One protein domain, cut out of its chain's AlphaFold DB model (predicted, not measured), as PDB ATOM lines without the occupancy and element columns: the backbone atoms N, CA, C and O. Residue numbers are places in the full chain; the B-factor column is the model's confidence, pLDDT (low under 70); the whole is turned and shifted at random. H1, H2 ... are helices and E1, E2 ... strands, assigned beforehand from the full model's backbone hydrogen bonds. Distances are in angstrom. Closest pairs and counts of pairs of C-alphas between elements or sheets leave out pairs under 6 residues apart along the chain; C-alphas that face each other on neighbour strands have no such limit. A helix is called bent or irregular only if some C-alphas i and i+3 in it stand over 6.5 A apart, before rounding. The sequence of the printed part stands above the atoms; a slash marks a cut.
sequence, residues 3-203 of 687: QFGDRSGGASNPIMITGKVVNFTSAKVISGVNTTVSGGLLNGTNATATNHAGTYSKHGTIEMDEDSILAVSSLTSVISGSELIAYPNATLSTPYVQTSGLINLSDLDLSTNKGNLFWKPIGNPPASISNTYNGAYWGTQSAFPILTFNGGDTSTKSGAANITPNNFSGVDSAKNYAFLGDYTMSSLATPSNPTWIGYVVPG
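AT A GLANCE: This is residues 3 to 203 of the 687 residues of an uncharacterized protein of Lactococcus lactis subsp. cremoris (strain SK11) (UniProt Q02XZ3). What shape does the chain make? It is wound in stacked turns, a solenoid in which E1, E3, E5, E7, E9 and E13 lie side by side as one parallel row and E2, E4, E6, E8 and E12 as another. Where the printed part ends, the antiparallel strands E14 and E15 join E13 to E12 across the end of the coil, with the hairpin E10 and E11 beyond E15, while small H1 packs outside E6 and E8. What is it made of, and how large is it? The 201 printed residues include 15 named strands, E1 to E15 in that order, and one named helix, H1, between E3 and E4; the class is mostly strand, with 96 residues, under half, in named elements, and the large sheet is mixed. The whole is compact, with a radius of gyration of the C-alphas of 15.3 A and spans of 45 by 40 by 32 A.

IN THESE COORDINATES: What comes first? E1, residues 15 to 22, begins at C-alpha 15 (-21.111, -42.747, 61.497) and bends by 93 degrees at residue 19. E2 is residues 26 to 29, and E3, residues 34 to 42, spans 17.7 A and bends by 105 degrees at residue 39. H1, residues 52 to 56, is neither bent nor irregular, but only just: C-alphas 53 and 56 are 6.2 A apart. What follows H1? E4 is residues 61 to 64, E5 is 69 to 72, and E6, residues 78 to 86, spans 18.2 A and bends by 96 degrees at residue 82. E7 is residues 90 to 95, E8 is 103 to 109 and E9 is 117 to 122. What comes last? E10 is residues 132 to 134, E11 is 140 to 142, E12 is 144 to 150 and E13 is 168 to 172. E14, residues 177 to 183, spans 19.4 A, and E15, residues 195 to 203, spans 24.6 A and ends at C-alpha 203 (-26.585, -58.401, 88.128).

HOW THE PARTS SIT: How does the large sheet close? E3, E5, E7, E9, E13, E14, E15, E12, E8 and E6 run round a closed barrel and back to E3; E1, E2 and E4 are in the same sheet but not in the ring. Which strands are parallel neighbours? Among them are E1 and E3, at 18 degrees, with N 15 and O 34 2.8 A apart, and E5 and E7, at 17 degrees, with N 72 and O 93 2.7 A apart. E2 and E4 stand at 11 degrees, with N 27 and O 61 2.8 A apart. E3 is staggered, pairing with E5 over residues 34 to 37, N 35 and O 69 at 2.8 A, and with E6 over residues 40 to 42, N 80 and O 41 at 2.8 A. Which are antiparallel? E13, E14 and E15 form a meander, each strand the antiparallel neighbour of the one before, and with E12 a Greek key, in which the first of four strands is the antiparallel neighbour of the fourth. In the hairpin E14 and E15, N 180 and O 201 are 2.8 A apart; between E15 and E12, N 149 and O 196 are 2.8 A apart. In the hairpin E10 and E11, N 133 and O 141 are 2.9 A apart, and the closest C-alphas of E11 and E15, Ser 142 and Val 201, are 6.4 A apart. Where is H1? It is on the barrel, outside it, at a height over the sheet of 7.9 A, and only just over E8, with 3 of its 5 C-alphas falling there. The closest C-alphas of H1 and E8 are those of Ala 53 and Ser 106, 7.1 A apart, and every O i to N i+4 pair in H1 is within hydrogen-bond range.

THE WHOLE: How far does it reach? The two C-alphas farthest apart, Ser 8 and Ala 189, are 44.9 A apart. Is it continuous, and which links are long? The printed part has no cut; the links E12 to E13, of 17 residues, and E14 to E15, of 11, are long. Where is confidence low? The mean pLDDT of the printed part is 89.8, and residues 7 to 13 and 190 to 193 are under 70.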
ATOM      1  N   GLN A   3     -21.983 -31.836  64.495       90.62
ATOM      2  CA  GLN A   3     -23.218 -32.613  64.546       90.62
ATOM      3  C   GLN A   3     -23.013 -33.912  63.771       90.62
ATOM      4  O   GLN A   3     -22.579 -33.889  62.620       90.62
ATOM      5  N   PHE A   4     -23.320 -35.036  64.407       90.38
ATOM      6  CA  PHE A   4     -23.306 -36.356  63.797       90.38
ATOM      7  C   PHE A   4     -24.739 -36.715  63.405       90.38
ATOM      8  O   PHE A   4     -25.555 -36.994  64.278       90.38
ATOM      9  N   GLY A   5     -25.027 -36.663  62.099       84.56
ATOM     10  CA  GLY A   5     -26.346 -36.892  61.495       84.56
ATOM     11  C   GLY A   5     -27.054 -35.608  61.038       84.56
ATOM     12  O   GLY A   5     -26.635 -34.500  61.378       84.56
ATOM     13  N   ASP A   6     -28.134 -35.743  60.261       75.94
ATOM     14  CA  ASP A   6     -28.810 -34.631  59.565       75.94
ATOM     15  C   ASP A   6     -30.328 -34.486  59.833       75.94
ATOM     16  O   ASP A   6     -30.977 -33.645  59.217       75.94
ATOM     17  N   ARG A   7     -30.894 -35.253  60.776       66.00
ATOM     18  CA  ARG A   7     -32.324 -35.274  61.161       66.00
ATOM     19  C   ARG A   7     -33.281 -35.776  60.069       66.00
ATOM     20  O   ARG A   7     -34.489 -35.623  60.217       66.00
ATOM     21  N   SER A   8     -32.780 -36.420  59.012       64.00
ATOM     22  CA  SER A   8     -33.606 -36.920  57.899       64.00
ATOM     23  C   SER A   8     -34.483 -38.152  58.219       64.00
ATOM     24  O   SER A   8     -35.205 -38.627  57.347       64.00
ATOM     25  N   GLY A   9     -34.488 -38.646  59.465       53.09
ATOM     26  CA  GLY A   9     -35.487 -39.601  59.983       53.09
ATOM     27  C   GLY A   9     -35.405 -41.041  59.458       53.09
ATOM     28  O   GLY A   9     -36.293 -41.839  59.746       53.09
ATOM     29  N   GLY A  10     -34.370 -41.396  58.693       55.56
ATOM     30  CA  GLY A  10     -34.147 -42.759  58.205       55.56
ATOM     31  C   GLY A  10     -33.121 -43.536  59.032       55.56
ATOM     32  O   GLY A  10     -32.301 -42.944  59.728       55.56
ATOM     33  N   ALA A  11     -33.124 -44.868  58.899       54.44
ATOM     34  CA  ALA A  11     -32.051 -45.740  59.378       54.44
ATOM     35  C   ALA A  11     -30.731 -45.380  58.673       54.44
ATOM     36  O   ALA A  11     -30.389 -45.917  57.619       54.44
ATOM     37  N   SER A  12     -30.015 -44.404  59.220       58.78
ATOM     38  CA  SER A  12     -28.728 -43.954  58.709       58.78
ATOM     39  C   SER A  12     -27.645 -44.974  59.055       58.78
ATOM     40  O   SER A  12     -27.586 -45.456  60.189       58.78
ATOM     41  N   ASN A  13     -26.764 -45.277  58.096       68.38
ATOM     42  CA  ASN A  13     -25.558 -46.067  58.353       68.38
ATOM     43  C   ASN A  13     -24.789 -45.499  59.563       68.38
ATOM     44  O   ASN A  13     -24.741 -44.274  59.714       68.38
ATOM     45  N   PRO A  14     -24.149 -46.347  60.392       82.06
ATOM     46  CA  PRO A  14     -23.333 -45.866  61.499       82.06
ATOM     47  C   PRO A  14     -22.274 -44.864  61.024       82.06
ATOM     48  O   PRO A  14     -21.541 -45.123  60.068       82.06
ATOM     49  N   ILE A  15     -22.170 -43.729  61.711       90.00
ATOM     50  CA  ILE A  15     -21.111 -42.747  61.497       90.00
ATOM     51  C   ILE A  15     -19.851 -43.271  62.173       90.00
ATOM     52  O   ILE A  15     -19.816 -43.462  63.387       90.00
ATOM     53  N   MET A  16     -18.796 -43.488  61.394       91.19
ATOM     54  CA  MET A  16     -17.513 -43.950  61.912       91.19
ATOM     55  C   MET A  16     -16.512 -42.798  61.967       91.19
ATOM     56  O   MET A  16     -16.159 -42.218  60.942       91.19
ATOM     57  N   ILE A  17     -16.014 -42.493  63.163       92.25
ATOM     58  CA  ILE A  17     -14.883 -41.587  63.357       92.25
ATOM     59  C   ILE A  17     -13.613 -42.431  63.325       92.25
ATOM     60  O   ILE A  17     -13.277 -43.086  64.309       92.25
ATOM     61  N   THR A  18     -12.909 -42.424  62.196       88.12
ATOM     62  CA  THR A  18     -11.585 -43.046  62.064       88.12
ATOM     63  C   THR A  18     -10.491 -42.018  62.340       88.12
ATOM     64  O   THR A  18     -10.483 -40.948  61.731       88.12
ATOM     65  N   GLY A  19      -9.546 -42.325  63.229       89.31
ATOM     66  CA  GLY A  19      -8.525 -41.365  63.655       89.31
ATOM     67  C   GLY A  19      -9.027 -40.479  64.798       89.31
ATOM     68  O   GLY A  19      -9.661 -40.982  65.719       89.31
ATOM     69  N   LYS A  20      -8.722 -39.175  64.798       91.62
ATOM     70  CA  LYS A  20      -9.102 -38.272  65.901       91.62
ATOM     71  C   LYS A  20      -9.883 -37.051  65.418       91.62
ATOM     72  O   LYS A  20      -9.405 -36.318  64.560       91.62
ATOM     73  N   VAL A  21     -11.023 -36.784  66.050       93.31
ATOM     74  CA  VAL A  21     -11.666 -35.464  66.080       93.31
ATOM     75  C   VAL A  21     -11.172 -34.762  67.339       93.31
ATOM     76  O   VAL A  21     -11.340 -35.298  68.433       93.31
ATOM     77  N   VAL A  22     -10.528 -33.601  67.197       92.38
ATOM     78  CA  VAL A  22      -9.888 -32.884  68.313       92.38
ATOM     79  C   VAL A  22     -10.377 -31.439  68.436       92.38
ATOM     80  O   VAL A  22     -10.750 -30.829  67.436       92.38
ATOM     81  N   ASN A  23     -10.312 -30.877  69.647       89.38
ATOM     82  CA  ASN A  23     -10.554 -29.458  69.954       89.38
ATOM     83  C   ASN A  23     -11.964 -28.957  69.575       89.38
ATOM     84  O   ASN A  23     -12.136 -27.817  69.139       89.38
ATOM     85  N   PHE A  24     -12.986 -29.802  69.717       91.19
ATOM     86  CA  PHE A  24     -14.365 -29.392  69.460       91.19
ATOM     87  C   PHE A  24     -14.924 -28.544  70.614       91.19
ATOM     88  O   PHE A  24     -14.675 -28.817  71.783       91.19
ATOM     89  N   THR A  25     -15.719 -27.522  70.288       89.75
ATOM     90  CA  THR A  25     -16.458 -26.725  71.291       89.75
ATOM     91  C   THR A  25     -17.668 -27.482  71.832       89.75
ATOM     92  O   THR A  25     -17.945 -27.450  73.025       89.75
ATOM     93  N   SER A  26     -18.379 -28.162  70.935       93.19
ATOM     94  CA  SER A  26     -19.509 -29.034  71.241       93.19
ATOM     95  C   SER A  26     -19.654 -30.088  70.146       93.19
ATOM     96  O   SER A  26     -19.326 -29.812  68.984       93.19
ATOM     97  N   ALA A  27     -20.121 -31.273  70.521       95.19
ATOM     98  CA  ALA A  27     -20.437 -32.388  69.647       95.19
ATOM     99  C   ALA A  27     -21.844 -32.895  69.976       95.19
ATOM    100  O   ALA A  27     -22.165 -33.061  71.146       95.19
ATOM    101  N   LYS A  28     -22.674 -33.146  68.967       94.62
ATOM    102  CA  LYS A  28     -24.041 -33.640  69.150       94.62
ATOM    103  C   LYS A  28     -24.273 -34.894  68.320       94.62
ATOM    104  O   LYS A  28     -24.067 -34.859  67.107       94.62
ATOM    105  N   VAL A  29     -24.702 -35.977  68.958       94.06
ATOM    106  CA  VAL A  29     -25.216 -37.181  68.298       94.06
ATOM    107  C   VAL A  29     -26.729 -37.051  68.246       94.06
ATOM    108  O   VAL A  29     -27.376 -36.989  69.290       94.06
ATOM    109  N   ILE A  30     -27.287 -36.942  67.043       91.44
ATOM    110  CA  ILE A  30     -28.730 -36.738  66.897       91.44
ATOM    111  C   ILE A  30     -29.513 -38.038  67.119       91.44
ATOM    112  O   ILE A  30     -28.946 -39.134  67.115       91.44
ATOM    113  N   SER A  31     -30.830 -37.903  67.261       89.81
ATOM    114  CA  SER A  31     -31.717 -39.027  67.551       89.81
ATOM    115  C   SER A  31     -31.603 -40.164  66.527       89.81
ATOM    116  O   SER A  31     -31.498 -39.917  65.321       89.81
ATOM    117  N   GLY A  32     -31.576 -41.406  67.021       84.44
ATOM    118  CA  GLY A  32     -31.479 -42.630  66.216       84.44
ATOM    119  C   GLY A  32     -30.134 -42.865  65.509       84.44
ATOM    120  O   GLY A  32     -29.976 -43.870  64.813       84.44
ATOM    121  N   VAL A  33     -29.148 -41.971  65.664       89.88
ATOM    122  CA  VAL A  33     -27.841 -42.102  65.005       89.88
ATOM    123  C   VAL A  33     -26.869 -42.909  65.852       89.88
ATOM    124  O   VAL A  33     -26.665 -42.638  67.034       89.88
ATOM    125  N   ASN A  34     -26.191 -43.857  65.205       91.81
ATOM    126  CA  ASN A  34     -25.059 -44.571  65.777       91.81
ATOM    127  C   ASN A  34     -23.739 -43.919  65.355       91.81
ATOM    128  O   ASN A  34     -23.386 -43.955  64.179       91.81
ATOM    129  N   THR A  35     -23.003 -43.354  66.311       93.94
ATOM    130  CA  THR A  35     -21.660 -42.799  66.108       93.94
ATOM    131  C   THR A  35     -20.622 -43.669  66.806       93.94
ATOM    132  O   THR A  35     -20.598 -43.759  68.029       93.94
ATOM    133  N   THR A  36     -19.722 -44.282  66.040       94.75
ATOM    134  CA  THR A  36     -18.651 -45.148  66.546       94.75
ATOM    135  C   THR A  36     -17.284 -44.476  66.433       94.75
ATOM    136  O   THR A  36     -16.839 -44.110  65.346       94.75
ATOM    137  N   VAL A  37     -16.576 -44.372  67.556       95.44
ATOM    138  CA  VAL A  37     -15.231 -43.804  67.677       95.44
ATOM    139  C   VAL A  37     -14.173 -44.902  67.537       95.44
ATOM    140  O   VAL A  37     -14.080 -45.826  68.352       95.44
ATOM    141  N   SER A  38     -13.346 -44.789  66.500       93.06
ATOM    142  CA  SER A  38     -12.174 -45.624  66.221       93.06
ATOM    143  C   SER A  38     -10.916 -44.756  66.179       93.06
ATOM    144  O   SER A  38     -10.432 -44.336  65.127       93.06
ATOM    145  N   GLY A  39     -10.431 -44.434  67.378       91.00
ATOM    146  CA  GLY A  39      -9.353 -43.490  67.646       91.00
ATOM    147  C   GLY A  39      -9.737 -42.511  68.758       91.00
ATOM    148  O   GLY A  39      -9.636 -42.864  69.928       91.00
ATOM    149  N   GLY A  40     -10.163 -41.286  68.445       93.00
ATOM    150  CA  GLY A  40     -10.498 -40.302  69.479       93.00
ATOM    151  C   GLY A  40     -11.591 -39.304  69.112       93.00
ATOM    152  O   GLY A  40     -11.560 -38.717  68.036       93.00
ATOM    153  N   LEU A  41     -12.508 -39.053  70.045       95.31
ATOM    154  CA  LEU A  41     -13.347 -37.851  70.064       95.31
ATOM    155  C   LEU A  41     -12.912 -37.028  71.273       95.31
ATOM    156  O   LEU A  41     -13.301 -37.325  72.397       95.31
ATOM    157  N   LEU A  42     -12.032 -36.057  71.051       94.38
ATOM    158  CA  LEU A  42     -11.278 -35.405  72.111       94.38
ATOM    159  C   LEU A  42     -11.511 -33.896  72.119       94.38
ATOM    160  O   LEU A  42     -11.290 -33.204  71.131       94.38
ATOM    161  N   ASN A  43     -11.862 -33.347  73.268       91.69
ATOM    162  CA  ASN A  43     -11.891 -31.903  73.486       91.69
ATOM    163  C   ASN A  43     -10.490 -31.248  73.527       91.69
ATOM    164  O   ASN A  43     -10.372 -30.029  73.618       91.69
ATOM    165  N   GLY A  44      -9.428 -32.050  73.396       89.06
ATOM    166  CA  GLY A  44      -8.037 -31.622  73.307       89.06
ATOM    167  C   GLY A  44      -7.165 -32.624  72.552       89.06
ATOM    168  O   GLY A  44      -7.364 -33.829  72.657       89.06
ATOM    169  N   THR A  45      -6.156 -32.159  71.812       85.31
ATOM    170  CA  THR A  45      -5.332 -33.035  70.943       85.31
ATOM    171  C   THR A  45      -4.654 -34.198  71.688       85.31
ATOM    172  O   THR A  45      -4.547 -35.305  71.151       85.31
ATOM    173  N   ASN A  46      -4.250 -33.964  72.941       86.00
ATOM    174  CA  ASN A  46      -3.598 -34.949  73.807       86.00
ATOM    175  C   ASN A  46      -4.469 -35.345  75.008       86.00
ATOM    176  O   ASN A  46      -3.920 -35.766  76.024       86.00
ATOM    177  N   ALA A  47      -5.791 -35.161  74.936       86.94
ATOM    178  CA  ALA A  47      -6.675 -35.491  76.047       86.94
ATOM    179  C   ALA A  47      -6.647 -37.000  76.343       86.94
ATOM    180  O   ALA A  47      -6.829 -37.835  75.456       86.94
ATOM    181  N   THR A  48      -6.393 -37.331  77.604       83.94
ATOM    182  CA  THR A  48      -6.417 -38.677  78.176       83.94
ATOM    183  C   THR A  48      -7.097 -38.621  79.536       83.94
ATOM    184  O   THR A  48      -7.226 -37.551  80.130       83.94
ATOM    185  N   ALA A  49      -7.466 -39.779  80.082       80.38
ATOM    186  CA  ALA A  49      -8.021 -39.862  81.430       80.38
ATOM    187  C   ALA A  49      -7.125 -39.181  82.489       80.38
ATOM    188  O   ALA A  49      -7.621 -38.508  83.386       80.38
ATOM    189  N   THR A  50      -5.797 -39.296  82.361       82.75
ATOM    190  CA  THR A  50      -4.816 -38.754  83.318       82.75
ATOM    191  C   THR A  50      -4.724 -37.229  83.308       82.75
ATOM    192  O   THR A  50      -4.567 -36.625  84.366       82.75
ATOM    193  N   ASN A  51      -4.794 -36.587  82.137       86.44
ATOM    194  CA  ASN A  51      -4.607 -35.135  82.022       86.44
ATOM    195  C   ASN A  51      -5.914 -34.350  81.824       86.44
ATOM    196  O   ASN A  51      -5.876 -33.119  81.808       86.44
ATOM    197  N   HIS A  52      -7.056 -35.040  81.705       88.12
ATOM    198  CA  HIS A  52      -8.356 -34.412  81.488       88.12
ATOM    199  C   HIS A  52      -8.661 -33.353  82.554       88.12
ATOM    200  O   HIS A  52      -8.876 -32.192  82.210       88.12
ATOM    201  N   ALA A  53      -8.547 -33.711  83.837       85.56
ATOM    202  CA  ALA A  53      -8.889 -32.813  84.939       85.56
ATOM    203  C   ALA A  53      -8.124 -31.479  84.935       85.56
ATOM    204  O   ALA A  53      -8.704 -30.421  85.183       85.56
ATOM    205  N   GLY A  54      -6.818 -31.531  84.664       82.81
ATOM    206  CA  GLY A  54      -5.938 -30.365  84.753       82.81
ATOM    207  C   GLY A  54      -5.918 -29.492  83.499       82.81
ATOM    208  O   GLY A  54      -5.581 -28.314  83.592       82.81
ATOM    209  N   THR A  55      -6.235 -30.046  82.324       84.75
ATOM    210  CA  THR A  55      -6.023 -29.351  81.040       84.75
ATOM    211  C   THR A  55      -7.279 -29.250  80.181       84.75
ATOM    212  O   THR A  55      -7.434 -28.269  79.458       84.75
ATOM    213  N   TYR A  56      -8.187 -30.223  80.254       86.38
ATOM    214  CA  TYR A  56      -9.286 -30.368  79.296       86.38
ATOM    215  C   TYR A  56     -10.670 -30.393  79.951       86.38
ATOM    216  O   TYR A  56     -11.637 -30.788  79.318       86.38
ATOM    217  N   SER A  57     -10.805 -29.943  81.195       85.31
ATOM    218  CA  SER A  57     -12.057 -30.065  81.950       85.31
ATOM    219  C   SER A  57     -13.163 -29.076  81.565       85.31
ATOM    220  O   SER A  57     -14.325 -29.272  81.900       85.31
ATOM    221  N   LYS A  58     -12.833 -27.993  80.849       86.19
ATOM    222  CA  LYS A  58     -13.748 -26.846  80.651       86.19
ATOM    223  C   LYS A  58     -14.316 -26.678  79.242       86.19
ATOM    224  O   LYS A  58     -15.099 -25.762  79.013       86.19
ATOM    225  N   HIS A  59     -13.888 -27.494  78.283       86.38
ATOM    226  CA  HIS A  59     -14.260 -27.329  76.877       86.38
ATOM    227  C   HIS A  59     -14.745 -28.646  76.267       86.38
ATOM    228  O   HIS A  59     -14.258 -29.707  76.642       86.38
ATOM    229  N   GLY A  60     -15.654 -28.572  75.291       91.88
ATOM    230  CA  GLY A  60     -16.112 -29.727  74.519       91.88
ATOM    231  C   GLY A  60     -17.266 -30.494  75.161       91.88
ATOM    232  O   GLY A  60     -17.072 -31.625  75.597       91.88
ATOM    233  N   THR A  61     -18.468 -29.913  75.162       95.56
ATOM    234  CA  THR A  61     -19.706 -30.612  75.564       95.56
ATOM    235  C   THR A  61     -20.097 -31.662  74.524       95.56
ATOM    236  O   THR A  61     -20.000 -31.414  73.321       95.56
ATOM    237  N   ILE A  62     -20.553 -32.824  74.978       97.31
ATOM    238  CA  ILE A  62     -21.101 -33.896  74.151       97.31
ATOM    239  C   ILE A  62     -22.585 -34.028  74.486       97.31
ATOM    240  O   ILE A  62     -22.946 -34.197  75.642       97.31
ATOM    241  N   GLU A  63     -23.444 -33.961  73.480       96.31
ATOM    242  CA  GLU A  63     -24.891 -34.095  73.624       96.31
ATOM    243  C   GLU A  63     -25.369 -35.339  72.870       96.31
ATOM    244  O   GLU A  63     -25.002 -35.550  71.711       96.31
ATOM    245  N   MET A  64     -26.169 -36.171  73.528       96.50
ATOM    246  CA  MET A  64     -26.768 -37.386  72.982       96.50
ATOM    247  C   MET A  64     -28.289 -37.247  72.995       96.50
ATOM    248  O   MET A  64     -28.886 -37.279  74.067       96.50
ATOM    249  N   ASP A  65     -28.902 -37.099  71.819       93.56
ATOM    250  CA  ASP A  65     -30.363 -37.042  71.649       93.56
ATOM    251  C   ASP A  65     -31.031 -38.411  71.929       93.56
ATOM    252  O   ASP A  65     -30.365 -39.420  72.175       93.56
ATOM    253  N   GLU A  66     -32.365 -38.443  71.867       91.94
ATOM    254  CA  GLU A  66     -33.182 -39.639  72.100       91.94
ATOM    255  C   GLU A  66     -32.788 -40.821  71.202       91.94
ATOM    256  O   GLU A  66     -32.596 -40.654  69.997       91.94
ATOM    257  N   ASP A  67     -32.673 -42.019  71.776       91.38
ATOM    258  CA  ASP A  67     -32.311 -43.260  71.063       91.38
ATOM    259  C   ASP A  67     -30.967 -43.191  70.290       91.38
ATOM    260  O   ASP A  67     -30.699 -43.997  69.394       91.38
ATOM    261  N   SER A  68     -30.104 -42.216  70.598       93.12
ATOM    262  CA  SER A  68     -28.782 -42.088  69.972       93.12
ATOM    263  C   SER A  68     -27.777 -43.087  70.553       93.12
ATOM    264  O   SER A  68     -27.872 -43.489  71.713       93.12
ATOM    265  N   ILE A  69     -26.780 -43.488  69.759       94.75
ATOM    266  CA  ILE A  69     -25.724 -44.411  70.189       94.75
ATOM    267  C   ILE A  69     -24.357 -43.746  70.038       94.75
ATOM    268  O   ILE A  69     -23.983 -43.316  68.947       94.75
ATOM    269  N   LEU A  70     -23.582 -43.719  71.123       96.25
ATOM    270  CA  LEU A  70     -22.181 -43.310  71.129       96.25
ATOM    271  C   LEU A  70     -21.309 -44.508  71.506       96.25
ATOM    272  O   LEU A  70     -21.312 -44.981  72.643       96.25
ATOM    273  N   ALA A  71     -20.561 -45.009  70.530       95.62
ATOM    274  CA  ALA A  71     -19.770 -46.218  70.656       95.62
ATOM    275  C   ALA A  71     -18.260 -45.941  70.631       95.62
ATOM    276  O   ALA A  71     -17.781 -45.051  69.934       95.62
ATOM    277  N   VAL A  72     -17.492 -46.762  71.339       95.38
ATOM    278  CA  VAL A  72     -16.030 -46.825  71.322       95.38
ATOM    279  C   VAL A  72     -15.643 -48.201  70.794       95.38
ATOM    280  O   VAL A  72     -16.056 -49.217  71.338       95.38
ATOM    281  N   SER A  73     -14.871 -48.255  69.712       93.00
ATOM    282  CA  SER A  73     -14.633 -49.514  68.983       93.00
ATOM    283  C   SER A  73     -13.529 -50.406  69.564       93.00
ATOM    284  O   SER A  73     -13.480 -51.592  69.253       93.00
ATOM    285  N   SER A  74     -12.615 -49.865  70.375       92.00
ATOM    286  CA  SER A  74     -11.454 -50.598  70.903       92.00
ATOM    287  C   SER A  74     -10.945 -50.014  72.221       92.00
ATOM    288  O   SER A  74     -11.210 -48.857  72.536       92.00
ATOM    289  N   LEU A  75     -10.157 -50.799  72.966       90.38
ATOM    290  CA  LEU A  75      -9.551 -50.391  74.244       90.38
ATOM    291  C   LEU A  75      -8.552 -49.227  74.117       90.38
ATOM    292  O   LEU A  75      -8.221 -48.592  75.111       90.38
ATOM    293  N   THR A  76      -8.054 -48.954  72.909       89.12
ATOM    294  CA  THR A  76      -7.146 -47.832  72.626       89.12
ATOM    295  C   THR A  76      -7.880 -46.581  72.151       89.12
ATOM    296  O   THR A  76      -7.243 -45.549  71.948       89.12
ATOM    297  N   SER A  77      -9.193 -46.674  71.922       92.81
ATOM    298  CA  SER A  77     -10.016 -45.537  71.523       92.81
ATOM    299  C   SER A  77     -10.586 -44.836  72.747       92.81
ATOM    300  O   SER A  77     -10.958 -45.487  73.718       92.81
ATOM    301  N   VAL A  78     -10.665 -43.509  72.701       91.81
ATOM    302  CA  VAL A  78     -11.071 -42.700  73.857       91.81
ATOM    303  C   VAL A  78     -11.993 -41.554  73.465       91.81
ATOM    304  O   VAL A  78     -11.845 -40.935  72.411       91.81
ATOM    305  N   ILE A  79     -12.931 -41.248  74.352       95.38
ATOM    306  CA  ILE A  79     -13.776 -40.061  74.278       95.38
ATOM    307  C   ILE A  79     -13.390 -39.143  75.434       95.38
ATOM    308  O   ILE A  79     -13.117 -39.604  76.545       95.38
ATOM    309  N   SER A  80     -13.319 -37.843  75.172       94.25
ATOM    310  CA  SER A  80     -13.054 -36.833  76.187       94.25
ATOM    311  C   SER A  80     -13.858 -35.568  75.909       94.25
ATOM    312  O   SER A  80     -13.755 -35.004  74.818       94.25
ATOM    313  N   GLY A  81     -14.639 -35.133  76.895       94.50
ATOM    314  CA  GLY A  81     -15.476 -33.936  76.827       94.50
ATOM    315  C   GLY A  81     -15.635 -33.292  78.201       94.50
ATOM    316  O   GLY A  81     -15.456 -33.959  79.211       94.50
ATOM    317  N   SER A  82     -15.942 -31.999  78.263       93.25
ATOM    318  CA  SER A  82     -16.189 -31.330  79.548       93.25
ATOM    319  C   SER A  82     -17.476 -31.809  80.205       93.25
ATOM    320  O   SER A  82     -17.545 -31.907  81.419       93.25
ATOM    321  N   GLU A  83     -18.488 -32.142  79.415       95.00
ATOM    322  CA  GLU A  83     -19.811 -32.512  79.909       95.00
ATOM    323  C   GLU A  83     -20.467 -33.477  78.926       95.00
ATOM    324  O   GLU A  83     -20.326 -33.300  77.713       95.00
ATOM    325  N   LEU A  84     -21.176 -34.481  79.442       96.69
ATOM    326  CA  LEU A  84     -22.088 -35.314  78.662       96.69
ATOM    327  C   LEU A  84     -23.531 -34.983  79.045       96.69
ATOM    328  O   LEU A  84     -23.913 -35.172  80.192       96.69
ATOM    329  N   ILE A  85     -24.337 -34.557  78.079       96.81
ATOM    330  CA  ILE A  85     -25.778 -34.343  78.238       96.81
ATOM    331  C   ILE A  85     -26.488 -35.473  77.502       96.81
ATOM    332  O   ILE A  85     -26.256 -35.657  76.305       96.81
ATOM    333  N   ALA A  86     -27.350 -36.225  78.186       96.62
ATOM    334  CA  ALA A  86     -28.102 -37.307  77.554       96.62
ATOM    335  C   ALA A  86     -29.614 -37.090  77.644       96.62
ATOM    336  O   ALA A  86     -30.153 -36.688  78.675       96.62
ATOM    337  N   TYR A  87     -30.291 -37.396  76.546       95.25
ATOM    338  CA  TYR A  87     -31.741 -37.493  76.431       95.25
ATOM    339  C   TYR A  87     -32.198 -38.946  76.688       95.25
ATOM    340  O   TYR A  87     -31.361 -39.834  76.881       95.25
ATOM    341  N   PRO A  88     -33.513 -39.214  76.779       95.00
ATOM    342  CA  PRO A  88     -34.024 -40.565  77.010       95.00
ATOM    343  C   PRO A  88     -33.472 -41.615  76.029       95.00
ATOM    344  O   PRO A  88     -33.360 -41.363  74.835       95.00
ATOM    345  N   ASN A  89     -33.174 -42.818  76.526       92.12
ATOM    346  CA  ASN A  89     -32.738 -43.990  75.748       92.12
ATOM    347  C   ASN A  89     -31.388 -43.838  75.020       92.12
ATOM    348  O   ASN A  89     -31.080 -44.604  74.101       92.12
ATOM    349  N   ALA A  90     -30.553 -42.883  75.428       95.31
ATOM    350  CA  ALA A  90     -29.200 -42.753  74.906       95.31
ATOM    351  C   ALA A  90     -28.359 -43.996  75.258       95.31
ATOM    352  O   ALA A  90     -28.324 -44.450  76.403       95.31
ATOM    353  N   THR A  91     -27.649 -44.556  74.279       96.62
ATOM    354  CA  THR A  91     -26.866 -45.786  74.445       96.62
ATOM    355  C   THR A  91     -25.369 -45.524  74.333       96.62
ATOM    356  O   THR A  91     -24.871 -45.047  73.317       96.62
ATOM    357  N   LEU A  92     -24.619 -45.928  75.351       97.62
ATOM    358  CA  LEU A  92     -23.167 -46.029  75.297       97.62
ATOM    359  C   LEU A  92     -22.776 -47.445  74.889       97.62
ATOM    360  O   LEU A  92     -23.312 -48.424  75.410       97.62
ATOM    361  N   SER A  93     -21.812 -47.587  73.987       96.25
ATOM    362  CA  SER A  93     -21.268 -48.905  73.653       96.25
ATOM    363  C   SER A  93     -19.756 -48.918  73.737       96.25
ATOM    364  O   SER A  93     -19.085 -48.138  73.080       96.25
ATOM    365  N   THR A  94     -19.189 -49.798  74.550       96.12
ATOM    366  CA  THR A  94     -17.734 -49.878  74.746       96.12
ATOM    367  C   THR A  94     -17.308 -51.336  74.829       96.12
ATOM    368  O   THR A  94     -18.131 -52.184  75.172       96.12
ATOM    369  N   PRO A  95     -16.030 -51.671  74.592       95.38
ATOM    370  CA  PRO A  95     -15.514 -52.969  74.984       95.38
ATOM    371  C   PRO A  95     -15.619 -53.165  76.500       95.38
ATOM    372  O   PRO A  95     -15.746 -52.195  77.254       95.38
ATOM    373  N   TYR A  96     -15.519 -54.412  76.952       93.94
ATOM    374  CA  TYR A  96     -15.333 -54.711  78.370       93.94
ATOM    375  C   TYR A  96     -13.985 -54.166  78.846       93.94
ATOM    376  O   TYR A  96     -12.932 -54.593  78.367       93.94
ATOM    377  N   VAL A  97     -14.011 -53.235  79.799       91.25
ATOM    378  CA  VAL A  97     -12.802 -52.636  80.381       91.25
ATOM    379  C   VAL A  97     -12.688 -53.024  81.838       91.25
ATOM    380  O   VAL A  97     -13.692 -53.111  82.522       91.25
ATOM    381  N   GLN A  98     -11.472 -53.259  82.324       88.25
ATOM    382  CA  GLN A  98     -11.260 -53.666  83.714       88.25
ATOM    383  C   GLN A  98     -10.873 -52.488  84.612       88.25
ATOM    384  O   GLN A  98     -11.252 -52.484  85.769       88.25
ATOM    385  N   THR A  99     -10.128 -51.487  84.128       80.56
ATOM    386  CA  THR A  99      -9.429 -50.507  84.991       80.56
ATOM    387  C   THR A  99     -10.070 -49.117  85.059       80.56
ATOM    388  O   THR A  99     -10.266 -48.584  86.150       80.56
ATOM    389  N   SER A 100     -10.378 -48.494  83.921       83.62
ATOM    390  CA  SER A 100     -10.963 -47.144  83.853       83.62
ATOM    391  C   SER A 100     -11.858 -47.002  82.626       83.62
ATOM    392  O   SER A 100     -11.651 -47.695  81.634       83.62
ATOM    393  N   GLY A 101     -12.843 -46.107  82.688       89.25
ATOM    394  CA  GLY A 101     -13.773 -45.880  81.586       89.25
ATOM    395  C   GLY A 101     -13.075 -45.276  80.367       89.25
ATOM    396  O   GLY A 101     -12.111 -44.520  80.507       89.25
ATOM    397  N   LEU A 102     -13.576 -45.581  79.168       93.00
ATOM    398  CA  LEU A 102     -13.043 -45.032  77.907       93.00
ATOM    399  C   LEU A 102     -13.599 -43.642  77.581       93.00
ATOM    400  O   LEU A 102     -13.145 -43.004  76.630       93.00
ATOM    401  N   ILE A 103     -14.577 -43.177  78.358       95.31
ATOM    402  CA  ILE A 103     -15.244 -41.889  78.191       95.31
ATOM    403  C   ILE A 103     -14.893 -41.027  79.402       95.31
ATOM    404  O   ILE A 103     -15.283 -41.343  80.523       95.31
ATOM    405  N   ASN A 104     -14.119 -39.968  79.173       93.31
ATOM    406  CA  ASN A 104     -13.592 -39.082  80.210       93.31
ATOM    407  C   ASN A 104     -14.370 -37.767  80.217       93.31
ATOM    408  O   ASN A 104     -14.431 -37.097  79.182       93.31
ATOM    409  N   LEU A 105     -14.953 -37.421  81.361       94.31
ATOM    410  CA  LEU A 105     -15.899 -36.322  81.514       94.31
ATOM    411  C   LEU A 105     -15.564 -35.477  82.744       94.31
ATOM    412  O   LEU A 105     -15.094 -36.006  83.749       94.31
ATOM    413  N   SER A 106     -15.857 -34.180  82.696       92.81
ATOM    414  CA  SER A 106     -15.870 -33.339  83.903       92.81
ATOM    415  C   SER A 106     -17.269 -33.202  84.504       92.81
ATOM    416  O   SER A 106     -17.381 -32.895  85.687       92.81
ATOM    417  N   ASP A 107     -18.320 -33.472  83.732       94.31
ATOM    418  CA  ASP A 107     -19.700 -33.463  84.207       94.31
ATOM    419  C   ASP A 107     -20.600 -34.413  83.398       94.31
ATOM    420  O   ASP A 107     -20.265 -34.837  82.284       94.31
ATOM    421  N   LEU A 108     -21.750 -34.752  83.968       95.94
ATOM    422  CA  LEU A 108     -22.793 -35.573  83.361       95.94
ATOM    423  C   LEU A 108     -24.146 -34.993  83.735       95.94
ATOM    424  O   LEU A 108     -24.484 -34.976  84.912       95.94
ATOM    425  N   ASP A 109     -24.964 -34.650  82.750       94.62
ATOM    426  CA  ASP A 109     -26.337 -34.215  82.958       94.62
ATOM    427  C   ASP A 109     -27.334 -35.225  82.378       94.62
ATOM    428  O   ASP A 109     -27.497 -35.372  81.164       94.62
ATOM    429  N   LEU A 110     -28.028 -35.913  83.286       93.88
ATOM    430  CA  LEU A 110     -29.195 -36.753  82.992       93.88
ATOM    431  C   LEU A 110     -30.503 -36.105  83.466       93.88
ATOM    432  O   LEU A 110     -31.592 -36.617  83.217       93.88
ATOM    433  N   SER A 111     -30.415 -34.993  84.193       87.31
ATOM    434  CA  SER A 111     -31.532 -34.418  84.937       87.31
ATOM    435  C   SER A 111     -32.355 -33.455  84.087       87.31
ATOM    436  O   SER A 111     -33.583 -33.558  84.069       87.31
ATOM    437  N   THR A 112     -31.693 -32.582  83.320       87.88
ATOM    438  CA  THR A 112     -32.346 -31.500  82.568       87.88
ATOM    439  C   THR A 112     -33.346 -32.029  81.543       87.88
ATOM    440  O   THR A 112     -34.438 -31.481  81.397       87.88
ATOM    441  N   ASN A 113     -33.012 -33.138  80.876       89.19
ATOM    442  CA  ASN A 113     -33.805 -33.704  79.782       89.19
ATOM    443  C   ASN A 113     -34.495 -35.029  80.140       89.19
ATOM    444  O   ASN A 113     -34.958 -35.731  79.246       89.19
ATOM    445  N   LYS A 114     -34.572 -35.391  81.433       90.56
ATOM    446  CA  LYS A 114     -35.046 -36.720  81.885       90.56
ATOM    447  C   LYS A 114     -34.291 -37.867  81.192       90.56
ATOM    448  O   LYS A 114     -34.877 -38.881  80.812       90.56
ATOM    449  N   GLY A 115     -32.993 -37.663  81.005       92.62
ATOM    450  CA  GLY A 115     -32.103 -38.576  80.316       92.62
ATOM    451  C   GLY A 115     -31.919 -39.897  81.042       92.62
ATOM    452  O   GLY A 115     -32.055 -40.001  82.264       92.62
ATOM    453  N   ASN A 116     -31.557 -40.915  80.272       95.25
ATOM    454  CA  ASN A 116     -31.029 -42.160  80.799       95.25
ATOM    455  C   ASN A 116     -29.923 -42.667  79.873       95.25
ATOM    456  O   ASN A 116     -29.891 -42.340  78.689       95.25
ATOM    457  N   LEU A 117     -29.004 -43.434  80.444       96.56
ATOM    458  CA  LEU A 117     -27.937 -44.105  79.733       96.56
ATOM    459  C   LEU A 117     -28.187 -45.608  79.762       96.56
ATOM    460  O   LEU A 117     -28.426 -46.212  80.811       96.56
ATOM    461  N   PHE A 118     -28.059 -46.227  78.602       96.25
ATOM    462  CA  PHE A 118     -28.033 -47.668  78.464       96.25
ATOM    463  C   PHE A 118     -26.659 -48.109  77.976       96.25
ATOM    464  O   PHE A 118     -26.119 -47.543  77.033       96.25
ATOM    465  N   TRP A 119     -26.059 -49.112  78.605       96.88
ATOM    466  CA  TRP A 119     -24.777 -49.648  78.171       96.88
ATOM    467  C   TRP A 119     -24.948 -50.949  77.394       96.88
ATOM    468  O   TRP A 119     -25.574 -51.899  77.865       96.88
ATOM    469  N   LYS A 120     -24.326 -51.006  76.216       95.81
ATOM    470  CA  LYS A 120     -24.234 -52.207  75.388       95.81
ATOM    471  C   LYS A 120     -22.761 -52.558  75.149       95.81
ATOM    472  O   LYS A 120     -22.088 -51.839  74.407       95.81
ATOM    473  N   PRO A 121     -22.232 -53.632  75.752       94.75
ATOM    474  CA  PRO A 121     -20.845 -54.011  75.540       94.75
ATOM    475  C   PRO A 121     -20.569 -54.429  74.092       94.75
ATOM    476  O   PRO A 121     -21.455 -54.875  73.361       94.75
ATOM    477  N   ILE A 122     -19.301 -54.316  73.696       91.06
ATOM    478  CA  ILE A 122     -18.774 -54.785  72.412       91.06
ATOM    479  C   ILE A 122     -17.690 -55.837  72.670       91.06
ATOM    480  O   ILE A 122     -16.831 -55.680  73.536       91.06
ATOM    481  N   GLY A 123     -17.686 -56.897  71.864       89.44
ATOM    482  CA  GLY A 123     -16.706 -57.974  71.974       89.44
ATOM    483  C   GLY A 123     -17.081 -59.007  73.034       89.44
ATOM    484  O   GLY A 123     -18.233 -59.107  73.442       89.44
ATOM    485  N   ASN A 124     -16.105 -59.820  73.435       88.88
ATOM    486  CA  ASN A 124     -16.346 -60.927  74.354       88.88
ATOM    487  C   ASN A 124     -16.138 -60.503  75.816       88.88
ATOM    488  O   ASN A 124     -15.158 -59.808  76.107       88.88
ATOM    489  N   PRO A 125     -17.000 -60.967  76.738       89.38
ATOM    490  CA  PRO A 125     -16.811 -60.766  78.165       89.38
ATOM    491  C   PRO A 125     -15.544 -61.493  78.655       89.38
ATOM    492  O   PRO A 125     -15.224 -62.581  78.165       89.38
ATOM    493  N   PRO A 126     -14.811 -60.925  79.623       89.81
ATOM    494  CA  PRO A 126     -13.663 -61.583  80.239       89.81
ATOM    495  C   PRO A 126     -14.087 -62.772  81.117       89.81
ATOM    496  O   PRO A 126     -15.204 -62.819  81.622       89.81
ATOM    497  N   ALA A 127     -13.181 -63.725  81.347       86.25
ATOM    498  CA  ALA A 127     -13.465 -64.895  82.191       86.25
ATOM    499  C   ALA A 127     -13.638 -64.552  83.684       86.25
ATOM    500  O   ALA A 127     -14.221 -65.326  84.432       86.25
ATOM    501  N   SER A 128     -13.115 -63.410  84.131       87.50
ATOM    502  CA  SER A 128     -13.284 -62.901  85.491       87.50
ATOM    503  C   SER A 128     -13.216 -61.373  85.507       87.50
ATOM    504  O   SER A 128     -12.758 -60.736  84.552       87.50
ATOM    505  N   ILE A 129     -13.692 -60.777  86.600       90.94
ATOM    506  CA  ILE A 129     -13.668 -59.330  86.821       90.94
ATOM    507  C   ILE A 129     -12.656 -59.045  87.924       90.94
ATOM    508  O   ILE A 129     -12.792 -59.555  89.034       90.94
ATOM    509  N   SER A 130     -11.616 -58.273  87.606       86.56
ATOM    510  CA  SER A 130     -10.450 -58.111  88.482       86.56
ATOM    511  C   SER A 130     -10.567 -56.948  89.463       86.56
ATOM    512  O   SER A 130      -9.809 -56.907  90.426       86.56
ATOM    513  N   ASN A 131     -11.478 -56.002  89.221       87.69
ATOM    514  CA  ASN A 131     -11.600 -54.784  90.017       87.69
ATOM    515  C   ASN A 131     -12.957 -54.675  90.699       87.69
ATOM    516  O   ASN A 131     -13.994 -54.994  90.115       87.69
ATOM    517  N   THR A 132     -12.921 -54.175  91.931       91.94
ATOM    518  CA  THR A 132     -14.097 -53.860  92.733       91.94
ATOM    519  C   THR A 132     -14.209 -52.359  92.948       91.94
ATOM    520  O   THR A 132     -13.211 -51.648  93.090       91.94
ATOM    521  N   TYR A 133     -15.442 -51.873  92.990       92.25
ATOM    522  CA  TYR A 133     -15.754 -50.474  93.236       92.25
ATOM    523  C   TYR A 133     -16.728 -50.369  94.401       92.25
ATOM    524  O   TYR A 133     -17.647 -51.174  94.524       92.25
ATOM    525  N   ASN A 134     -16.515 -49.377  95.266       93.12
ATOM    526  CA  ASN A 134     -17.433 -49.063  96.356       93.12
ATOM    527  C   ASN A 134     -18.508 -48.094  95.846       93.12
ATOM    528  O   ASN A 134     -18.246 -46.898  95.657       93.12
ATOM    529  N   GLY A 135     -19.673 -48.658  95.534       94.69
ATOM    530  CA  GLY A 135     -20.806 -47.984  94.918       94.69
ATOM    531  C   GLY A 135     -21.655 -47.167  95.864       94.69
ATOM    532  O   GLY A 135     -21.702 -47.415  97.068       94.69
ATOM    533  N   ALA A 136     -22.363 -46.200  95.293       94.94
ATOM    534  CA  ALA A 136     -23.354 -45.428  96.016       94.94
ATOM    535  C   ALA A 136     -24.609 -46.253  96.328       94.94
ATOM    536  O   ALA A 136     -25.273 -45.963  97.324       94.94
ATOM    537  N   TYR A 137     -24.922 -47.271  95.517       95.44
ATOM    538  CA  TYR A 137     -26.168 -48.029  95.632       95.44
ATOM    539  C   TYR A 137     -25.958 -49.520  95.870       95.44
ATOM    540  O   TYR A 137     -26.559 -50.068  96.782       95.44
ATOM    541  N   TRP A 138     -25.102 -50.196  95.112       95.06
ATOM    542  CA  TRP A 138     -24.964 -51.659  95.170       95.06
ATOM    543  C   TRP A 138     -23.852 -52.134  96.116       95.06
ATOM    544  O   TRP A 138     -23.531 -53.323  96.180       95.06
ATOM    545  N   GLY A 139     -23.260 -51.213  96.882       93.44
ATOM    546  CA  GLY A 139     -22.153 -51.494  97.791       93.44
ATOM    547  C   GLY A 139     -20.859 -51.830  97.053       93.44
ATOM    548  O   GLY A 139     -20.615 -51.352  95.949       93.44
ATOM    549  N   THR A 140     -19.989 -52.626  97.679       94.12
ATOM    550  CA  THR A 140     -18.720 -53.026  97.050       94.12
ATOM    551  C   THR A 140     -18.948 -54.181  96.085       94.12
ATOM    552  O   THR A 140     -19.267 -55.283  96.524       94.12
ATOM    553  N   GLN A 141     -18.775 -53.932  94.786       94.06
ATOM    554  CA  GLN A 141     -19.068 -54.899  93.726       94.06
ATOM    555  C   GLN A 141     -17.943 -54.982  92.701       94.06
ATOM    556  O   GLN A 141     -17.301 -53.977  92.393       94.06
ATOM    557  N   SER A 142     -17.739 -56.171  92.132       93.38
ATOM    558  CA  SER A 142     -16.958 -56.323  90.902       93.38
ATOM    559  C   SER A 142     -17.723 -55.699  89.737       93.38
ATOM    560  O   SER A 142     -18.915 -55.965  89.585       93.38
ATOM    561  N   ALA A 143     -17.076 -54.861  88.925       94.44
ATOM    562  CA  ALA A 143     -17.793 -54.091  87.908       94.44
ATOM    563  C   ALA A 143     -16.943 -53.693  86.694       94.44
ATOM    564  O   ALA A 143     -15.715 -53.764  86.728       94.44
ATOM    565  N   PHE A 144     -17.617 -53.221  85.641       94.88
ATOM    566  CA  PHE A 144     -16.988 -52.678  84.437       94.88
ATOM    567  C   PHE A 144     -17.084 -51.145  84.417       94.88
ATOM    568  O   PHE A 144     -18.195 -50.613  84.325       94.88
ATOM    569  N   PRO A 145     -15.960 -50.410  84.491       94.31
ATOM    570  CA  PRO A 145     -15.951 -48.961  84.344       94.31
ATOM    571  C   PRO A 145     -16.287 -48.535  82.912       94.31
ATOM    572  O   PRO A 145     -15.674 -49.001  81.952       94.31
ATOM    573  N   ILE A 146     -17.232 -47.602  82.775       95.69
ATOM    574  CA  ILE A 146     -17.676 -47.060  81.480       95.69
ATOM    575  C   ILE A 146     -17.253 -45.597  81.347       95.69
ATOM    576  O   ILE A 146     -16.665 -45.196  80.339       95.69
ATOM    577  N   LEU A 147     -17.505 -44.823  82.405       95.12
ATOM    578  CA  LEU A 147     -17.275 -43.387  82.489       95.12
ATOM    579  C   LEU A 147     -16.194 -43.098  83.536       95.12
ATOM    580  O   LEU A 147     -16.214 -43.659  84.633       95.12
ATOM    581  N   THR A 148     -15.276 -42.198  83.206       94.19
ATOM    582  CA  THR A 148     -14.280 -41.644  84.127       94.19
ATOM    583  C   THR A 148     -14.592 -40.166  84.320       94.19
ATOM    584  O   THR A 148     -14.602 -39.412  83.353       94.19
ATOM    585  N   PHE A 149     -14.842 -39.756  85.559       92.88
ATOM    586  CA  PHE A 149     -15.235 -38.400  85.924       92.88
ATOM    587  C   PHE A 149     -14.117 -37.691  86.675       92.88
ATOM    588  O   PHE A 149     -13.745 -38.116  87.771       92.88
ATOM    589  N   ASN A 150     -13.572 -36.618  86.114       88.69
ATOM    590  CA  ASN A 150     -12.494 -35.862  86.738       88.69
ATOM    591  C   ASN A 150     -12.427 -34.414  86.234       88.69
ATOM    592  O   ASN A 150     -12.659 -34.145  85.067       88.69
ATOM    593  N   GLY A 151     -12.055 -33.469  87.103       82.56
ATOM    594  CA  GLY A 151     -11.895 -32.054  86.729       82.56
ATOM    595  C   GLY A 151     -13.133 -31.166  86.847       82.56
ATOM    596  O   GLY A 151     -13.011 -29.969  86.590       82.56
ATOM    597  N   GLY A 152     -14.280 -31.717  87.250       83.44
ATOM    598  CA  GLY A 152     -15.503 -30.966  87.537       83.44
ATOM    599  C   GLY A 152     -15.697 -30.625  89.014       83.44
ATOM    600  O   GLY A 152     -14.753 -30.639  89.810       83.44
ATOM    601  N   ASP A 153     -16.942 -30.328  89.394       85.50
ATOM    602  CA  ASP A 153     -17.283 -29.981  90.776       85.50
ATOM    603  C   ASP A 153     -17.209 -31.206  91.700       85.50
ATOM    604  O   ASP A 153     -17.888 -32.216  91.527       85.50
ATOM    605  N   THR A 154     -16.376 -31.107  92.732       84.19
ATOM    606  CA  THR A 154     -16.234 -32.143  93.758       84.19
ATOM    607  C   THR A 154     -17.514 -32.383  94.565       84.19
ATOM    608  O   THR A 154     -17.712 -33.496  95.055       84.19
ATOM    609  N   SER A 155     -18.399 -31.382  94.670       84.44
ATOM    610  CA  SER A 155     -19.674 -31.482  95.388       84.44
ATOM    611  C   SER A 155     -20.679 -32.386  94.659       84.44
ATOM    612  O   SER A 155     -21.347 -33.204  95.295       84.44
ATOM    613  N   THR A 156     -20.695 -32.335  93.322       84.44
ATOM    614  CA  THR A 156     -21.494 -33.205  92.440       84.44
ATOM    615  C   THR A 156     -20.737 -34.459  91.998       84.44
ATOM    616  O   THR A 156     -21.267 -35.276  91.243       84.44
ATOM    617  N   LYS A 157     -19.496 -34.633  92.477       91.31
ATOM    618  CA  LYS A 157     -18.586 -35.718  92.082       91.31
ATOM    619  C   LYS A 157     -18.329 -35.728  90.571       91.31
ATOM    620  O   LYS A 157     -18.295 -36.788  89.955       91.31
ATOM    621  N   SER A 158     -18.171 -34.540  89.981       89.50
ATOM    622  CA  SER A 158     -18.002 -34.348  88.533       89.50
ATOM    623  C   SER A 158     -19.155 -34.980  87.735       89.50
ATOM    624  O   SER A 158     -18.930 -35.713  86.778       89.50
ATOM    625  N   GLY A 159     -20.392 -34.781  88.207       91.06
ATOM    626  CA  GLY A 159     -21.611 -35.305  87.580       91.06
ATOM    627  C   GLY A 159     -21.910 -36.781  87.850       91.06
ATOM    628  O   GLY A 159     -23.015 -37.242  87.573       91.06
ATOM    629  N   ALA A 160     -20.983 -37.534  88.455       93.81
ATOM    630  CA  ALA A 160     -21.195 -38.950  88.760       93.81
ATOM    631  C   ALA A 160     -22.428 -39.183  89.656       93.81
ATOM    632  O   ALA A 160     -23.105 -40.196  89.512       93.81
ATOM    633  N   ALA A 161     -22.758 -38.227  90.533       93.31
ATOM    634  CA  ALA A 161     -23.931 -38.295  91.408       93.31
ATOM    635  C   ALA A 161     -25.284 -38.257  90.666       93.31
ATOM    636  O   ALA A 161     -26.309 -38.551  91.278       93.31
ATOM    637  N   ASN A 162     -25.302 -37.933  89.367       93.62
ATOM    638  CA  ASN A 162     -26.510 -37.994  88.538       93.62
ATOM    639  C   ASN A 162     -26.837 -39.421  88.065       93.62
ATOM    640  O   ASN A 162     -27.921 -39.656  87.523       93.62
ATOM    641  N   ILE A 163     -25.936 -40.384  88.285       95.19
ATOM    642  CA  ILE A 163     -26.180 -41.806  88.035       95.19
ATOM    643  C   ILE A 163     -27.034 -42.381  89.163       95.19
ATOM    644  O   ILE A 163     -26.704 -42.262  90.338       95.19
ATOM    645  N   THR A 164     -28.102 -43.075  88.789       93.00
ATOM    646  CA  THR A 164     -28.981 -43.837  89.676       93.00
ATOM    647  C   THR A 164     -29.272 -45.209  89.057       93.00
ATOM    648  O   THR A 164     -29.201 -45.362  87.835       93.00
ATOM    649  N   PRO A 165     -29.717 -46.203  89.846       90.31
ATOM    650  CA  PRO A 165     -30.117 -47.504  89.304       90.31
ATOM    651  C   PRO A 165     -31.281 -47.448  88.296       90.31
ATOM    652  O   PRO A 165     -31.521 -48.416  87.577       90.31
ATOM    653  N   ASN A 166     -32.023 -46.335  88.247       89.12
ATOM    654  CA  ASN A 166     -33.173 -46.155  87.358       89.12
ATOM    655  C   ASN A 166     -32.809 -45.524  86.010       89.12
ATOM    656  O   ASN A 166     -33.549 -45.708  85.049       89.12
ATOM    657  N   ASN A 167     -31.706 -44.774  85.937       93.56
ATOM    658  CA  ASN A 167     -31.309 -44.044  84.732       93.56
ATOM    659  C   ASN A 167     -29.985 -44.531  84.130       93.56
ATOM    660  O   ASN A 167     -29.613 -44.034  83.076       93.56
ATOM    661  N   PHE A 168     -29.296 -45.494  84.749       95.56
ATOM    662  CA  PHE A 168     -28.140 -46.155  84.153       95.56
ATOM    663  C   PHE A 168     -28.211 -47.669  84.347       95.56
ATOM    664  O   PHE A 168     -28.308 -48.177  85.463       95.56
ATOM    665  N   SER A 169     -28.179 -48.411  83.245       95.31
ATOM    666  CA  SER A 169     -28.164 -49.878  83.243       95.31
ATOM    667  C   SER A 169     -27.537 -50.386  81.952       95.31
ATOM    668  O   SER A 169     -27.224 -49.591  81.070       95.31
ATOM    669  N   GLY A 170     -27.340 -51.694  81.815       95.31
ATOM    670  CA  GLY A 170     -26.851 -52.252  80.561       95.31
ATOM    671  C   GLY A 170     -27.276 -53.685  80.321       95.31
ATOM    672  O   GLY A 170     -27.640 -54.404  81.253       95.31
ATOM    673  N   VAL A 171     -27.201 -54.100  79.055       93.88
ATOM    674  CA  VAL A 171     -27.434 -55.485  78.639       93.88
ATOM    675  C   VAL A 171     -26.478 -55.876  77.515       93.88
ATOM    676  O   VAL A 171     -26.366 -55.181  76.504       93.88
ATOM    677  N   ASP A 172     -25.848 -57.041  77.655       92.31
ATOM    678  CA  ASP A 172     -25.309 -57.781  76.513       92.31
ATOM    679  C   ASP A 172     -26.424 -58.678  75.972       92.31
ATOM    680  O   ASP A 172     -26.708 -59.725  76.547       92.31
ATOM    681  N   SER A 173     -27.085 -58.268  74.889       87.19
ATOM    682  CA  SER A 173     -28.198 -59.037  74.307       87.19
ATOM    683  C   SER A 173     -27.732 -60.359  73.705       87.19
ATOM    684  O   SER A 173     -28.450 -61.348  73.797       87.19
ATOM    685  N   ALA A 174     -26.511 -60.421  73.165       85.62
ATOM    686  CA  ALA A 174     -25.987 -61.638  72.552       85.62
ATOM    687  C   ALA A 174     -25.738 -62.748  73.585       85.62
ATOM    688  O   ALA A 174     -25.802 -63.932  73.252       85.62
ATOM    689  N   LYS A 175     -25.448 -62.368  74.835       85.69
ATOM    690  CA  LYS A 175     -25.241 -63.288  75.966       85.69
ATOM    691  C   LYS A 175     -26.388 -63.281  76.982       85.69
ATOM    692  O   LYS A 175     -26.396 -64.081  77.916       85.69
ATOM    693  N   ASN A 176     -27.354 -62.384  76.802       87.88
ATOM    694  CA  ASN A 176     -28.402 -62.043  77.759       87.88
ATOM    695  C   ASN A 176     -27.845 -61.774  79.176       87.88
ATOM    696  O   ASN A 176     -28.360 -62.269  80.180       87.88
ATOM    697  N   TYR A 177     -26.764 -60.988  79.254       90.62
ATOM    698  CA  TYR A 177     -26.207 -60.517  80.525       90.62
ATOM    699  C   TYR A 177     -26.815 -59.184  80.909       90.62
ATOM    700  O   TYR A 177     -26.874 -58.285  80.075       90.62
ATOM    701  N   ALA A 178     -27.224 -59.040  82.166       92.50
ATOM    702  CA  ALA A 178     -27.731 -57.780  82.690       92.50
ATOM    703  C   ALA A 178     -26.701 -57.093  83.586       92.50
ATOM    704  O   ALA A 178     -25.931 -57.737  84.307       92.50
ATOM    705  N   PHE A 179     -26.724 -55.765  83.548       95.06
ATOM    706  CA  PHE A 179     -25.835 -54.928  84.328       95.06
ATOM    707  C   PHE A 179     -26.594 -53.781  85.002       95.06
ATOM    708  O   PHE A 179     -27.449 -53.129  84.398       95.06
ATOM    709  N   LEU A 180     -26.264 -53.541  86.267       96.31
ATOM    710  CA  LEU A 180     -26.866 -52.533  87.135       96.31
ATOM    711  C   LEU A 180     -25.920 -51.330  87.214       96.31
ATOM    712  O   LEU A 180     -24.753 -51.505  87.559       96.31
ATOM    713  N   GLY A 181     -26.385 -50.129  86.875       96.00
ATOM    714  CA  GLY A 181     -25.549 -48.928  86.934       96.00
ATOM    715  C   GLY A 181     -25.279 -48.467  88.365       96.00
ATOM    716  O   GLY A 181     -26.153 -48.545  89.233       96.00
ATOM    717  N   ASP A 182     -24.066 -47.972  88.592       97.00
ATOM    718  CA  ASP A 182     -23.640 -47.325  89.831       97.00
ATOM    719  C   ASP A 182     -22.485 -46.350  89.554       97.00
ATOM    720  O   ASP A 182     -21.961 -46.248  88.438       97.00
ATOM    721  N   TYR A 183     -22.060 -45.641  90.591       95.88
ATOM    722  CA  TYR A 183     -20.871 -44.814  90.569       95.88
ATOM    723  C   TYR A 183     -20.080 -44.940  91.874       95.88
ATOM    724  O   TYR A 183     -20.605 -45.304  92.926       95.88
ATOM    725  N   THR A 184     -18.783 -44.638  91.832       94.06
ATOM    726  CA  THR A 184     -17.946 -44.658  93.039       94.06
ATOM    727  C   THR A 184     -18.335 -43.525  93.977       94.06
ATOM    728  O   THR A 184     -18.269 -42.360  93.589       94.06
ATOM    729  N   MET A 185     -18.664 -43.821  95.234       89.44
ATOM    730  CA  MET A 185     -19.069 -42.770  96.174       89.44
ATOM    731  C   MET A 185     -17.884 -41.899  96.633       89.44
ATOM    732  O   MET A 185     -18.035 -40.690  96.844       89.44
ATOM    733  N   SER A 186     -16.698 -42.492  96.746       89.38
ATOM    734  CA  SER A 186     -15.451 -41.815  97.121       89.38
ATOM    735  C   SER A 186     -14.576 -41.561  95.899       89.38
ATOM    736  O   SER A 186     -14.614 -42.331  94.941       89.38
ATOM    737  N   SER A 187     -13.771 -40.497  95.941       88.12
ATOM    738  CA  SER A 187     -12.800 -40.232  94.881       88.12
ATOM    739  C   SER A 187     -11.678 -41.274  94.893       88.12
ATOM    740  O   SER A 187     -11.143 -41.604  95.953       88.12
ATOM    741  N   LEU A 188     -11.282 -41.742  93.716       84.94
ATOM    742  CA  LEU A 188     -10.126 -42.595  93.486       84.94
ATOM    743  C   LEU A 188      -8.870 -41.756  93.212       84.94
ATOM    744  O   LEU A 188      -8.947 -40.616  92.755       84.94
ATOM    745  N   ALA A 189      -7.704 -42.349  93.482       74.00
ATOM    746  CA  ALA A 189      -6.397 -41.717  93.289       74.00
ATOM    747  C   ALA A 189      -5.870 -41.799  91.840       74.00
ATOM    748  O   ALA A 189      -4.914 -41.104  91.496       74.00
ATOM    749  N   THR A 190      -6.467 -42.643  90.996       67.94
ATOM    750  CA  THR A 190      -6.070 -42.877  89.601       67.94
ATOM    751  C   THR A 190      -7.289 -42.801  88.672       67.94
ATOM    752  O   THR A 190      -8.381 -43.194  89.083       67.94
ATOM    753  N   PRO A 191      -7.140 -42.299  87.427       63.62
ATOM    754  CA  PRO A 191      -5.919 -41.790  86.798       63.62
ATOM    755  C   PRO A 191      -5.572 -40.333  87.172       63.62
ATOM    756  O   PRO A 191      -4.518 -39.852  86.764       63.62
ATOM    757  N   SER A 192      -6.408 -39.650  87.962       66.31
ATOM    758  CA  SER A 192      -6.144 -38.321  88.543       66.31
ATOM    759  C   SER A 192      -6.779 -38.190  89.937       66.31
ATOM    760  O   SER A 192      -7.641 -38.990  90.285       66.31
ATOM    761  N   ASN A 193      -6.396 -37.206  90.750       67.81
ATOM    762  CA  ASN A 193      -7.024 -36.960  92.053       67.81
ATOM    763  C   ASN A 193      -7.660 -35.555  92.059       67.81
ATOM    764  O   ASN A 193      -6.906 -34.596  91.866       67.81
ATOM    765  N   PRO A 194      -8.986 -35.397  92.271       78.88
ATOM    766  CA  PRO A 194     -10.010 -36.428  92.522       78.88
ATOM    767  C   PRO A 194     -10.642 -37.011  91.235       78.88
ATOM    768  O   PRO A 194     -10.955 -36.267  90.308       78.88
ATOM    769  N   THR A 195     -10.865 -38.335  91.196       88.88
ATOM    770  CA  THR A 195     -11.594 -39.044  90.116       88.88
ATOM    771  C   THR A 195     -12.781 -39.832  90.669       88.88
ATOM    772  O   THR A 195     -12.638 -40.493  91.692       88.88
ATOM    773  N   TRP A 196     -13.909 -39.869  89.962       93.19
ATOM    774  CA  TRP A 196     -15.003 -40.821  90.185       93.19
ATOM    775  C   TRP A 196     -15.226 -41.685  88.944       93.19
ATOM    776  O   TRP A 196     -14.853 -41.308  87.839       93.19
ATOM    777  N   ILE A 197     -15.815 -42.862  89.112       93.44
ATOM    778  CA  ILE A 197     -16.061 -43.813  88.026       93.44
ATOM    779  C   ILE A 197     -17.555 -44.102  87.964       93.44
ATOM    780  O   ILE A 197     -18.139 -44.480  88.977       93.44
ATOM    781  N   GLY A 198     -18.149 -43.949  86.780       95.69
ATOM    782  CA  GLY A 198     -19.463 -44.498  86.453       95.69
ATOM    783  C   GLY A 198     -19.284 -45.879  85.841       95.69
ATOM    784  O   GLY A 198     -18.557 -46.045  84.856       95.69
ATOM    785  N   TYR A 199     -19.906 -46.884  86.439       95.94
ATOM    786  CA  TYR A 199     -19.677 -48.279  86.094       95.94
ATOM    787  C   TYR A 199     -20.969 -49.080  86.136       95.94
ATOM    788  O   TYR A 199     -22.012 -48.610  86.590       95.94
ATOM    789  N   VAL A 200     -20.881 -50.315  85.661       96.31
ATOM    790  CA  VAL A 200     -21.998 -51.250  85.693       96.31
ATOM    791  C   VAL A 200     -21.588 -52.566  86.347       96.31
ATOM    792  O   VAL A 200     -20.532 -53.131  86.057       96.31
ATOM    793  N   VAL A 201     -22.429 -53.042  87.256       95.25
ATOM    794  CA  VAL A 201     -22.250 -54.264  88.044       95.25
ATOM    795  C   VAL A 201     -22.984 -55.408  87.352       95.25
ATOM    796  O   VAL A 201     -24.166 -55.235  87.050       95.25
ATOM    797  N   PRO A 202     -22.371 -56.580  87.113       93.12
ATOM    798  CA  PRO A 202     -23.125 -57.753  86.692       93.12
ATOM    799  C   PRO A 202     -24.214 -58.073  87.715       93.12
ATOM    800  O   PRO A 202     -23.951 -58.211  88.910       93.12
ATOM    801  N   GLY A 203     -25.449 -58.191  87.249       91.25
ATOM    802  CA  GLY A 203     -26.585 -58.401  88.128       91.25
ATOM    803  C   GLY A 203     -27.736 -59.074  87.416       91.25
ATOM    804  O   GLY A 203     -27.715 -59.319  86.214       91.25
TER     805      GLY A 203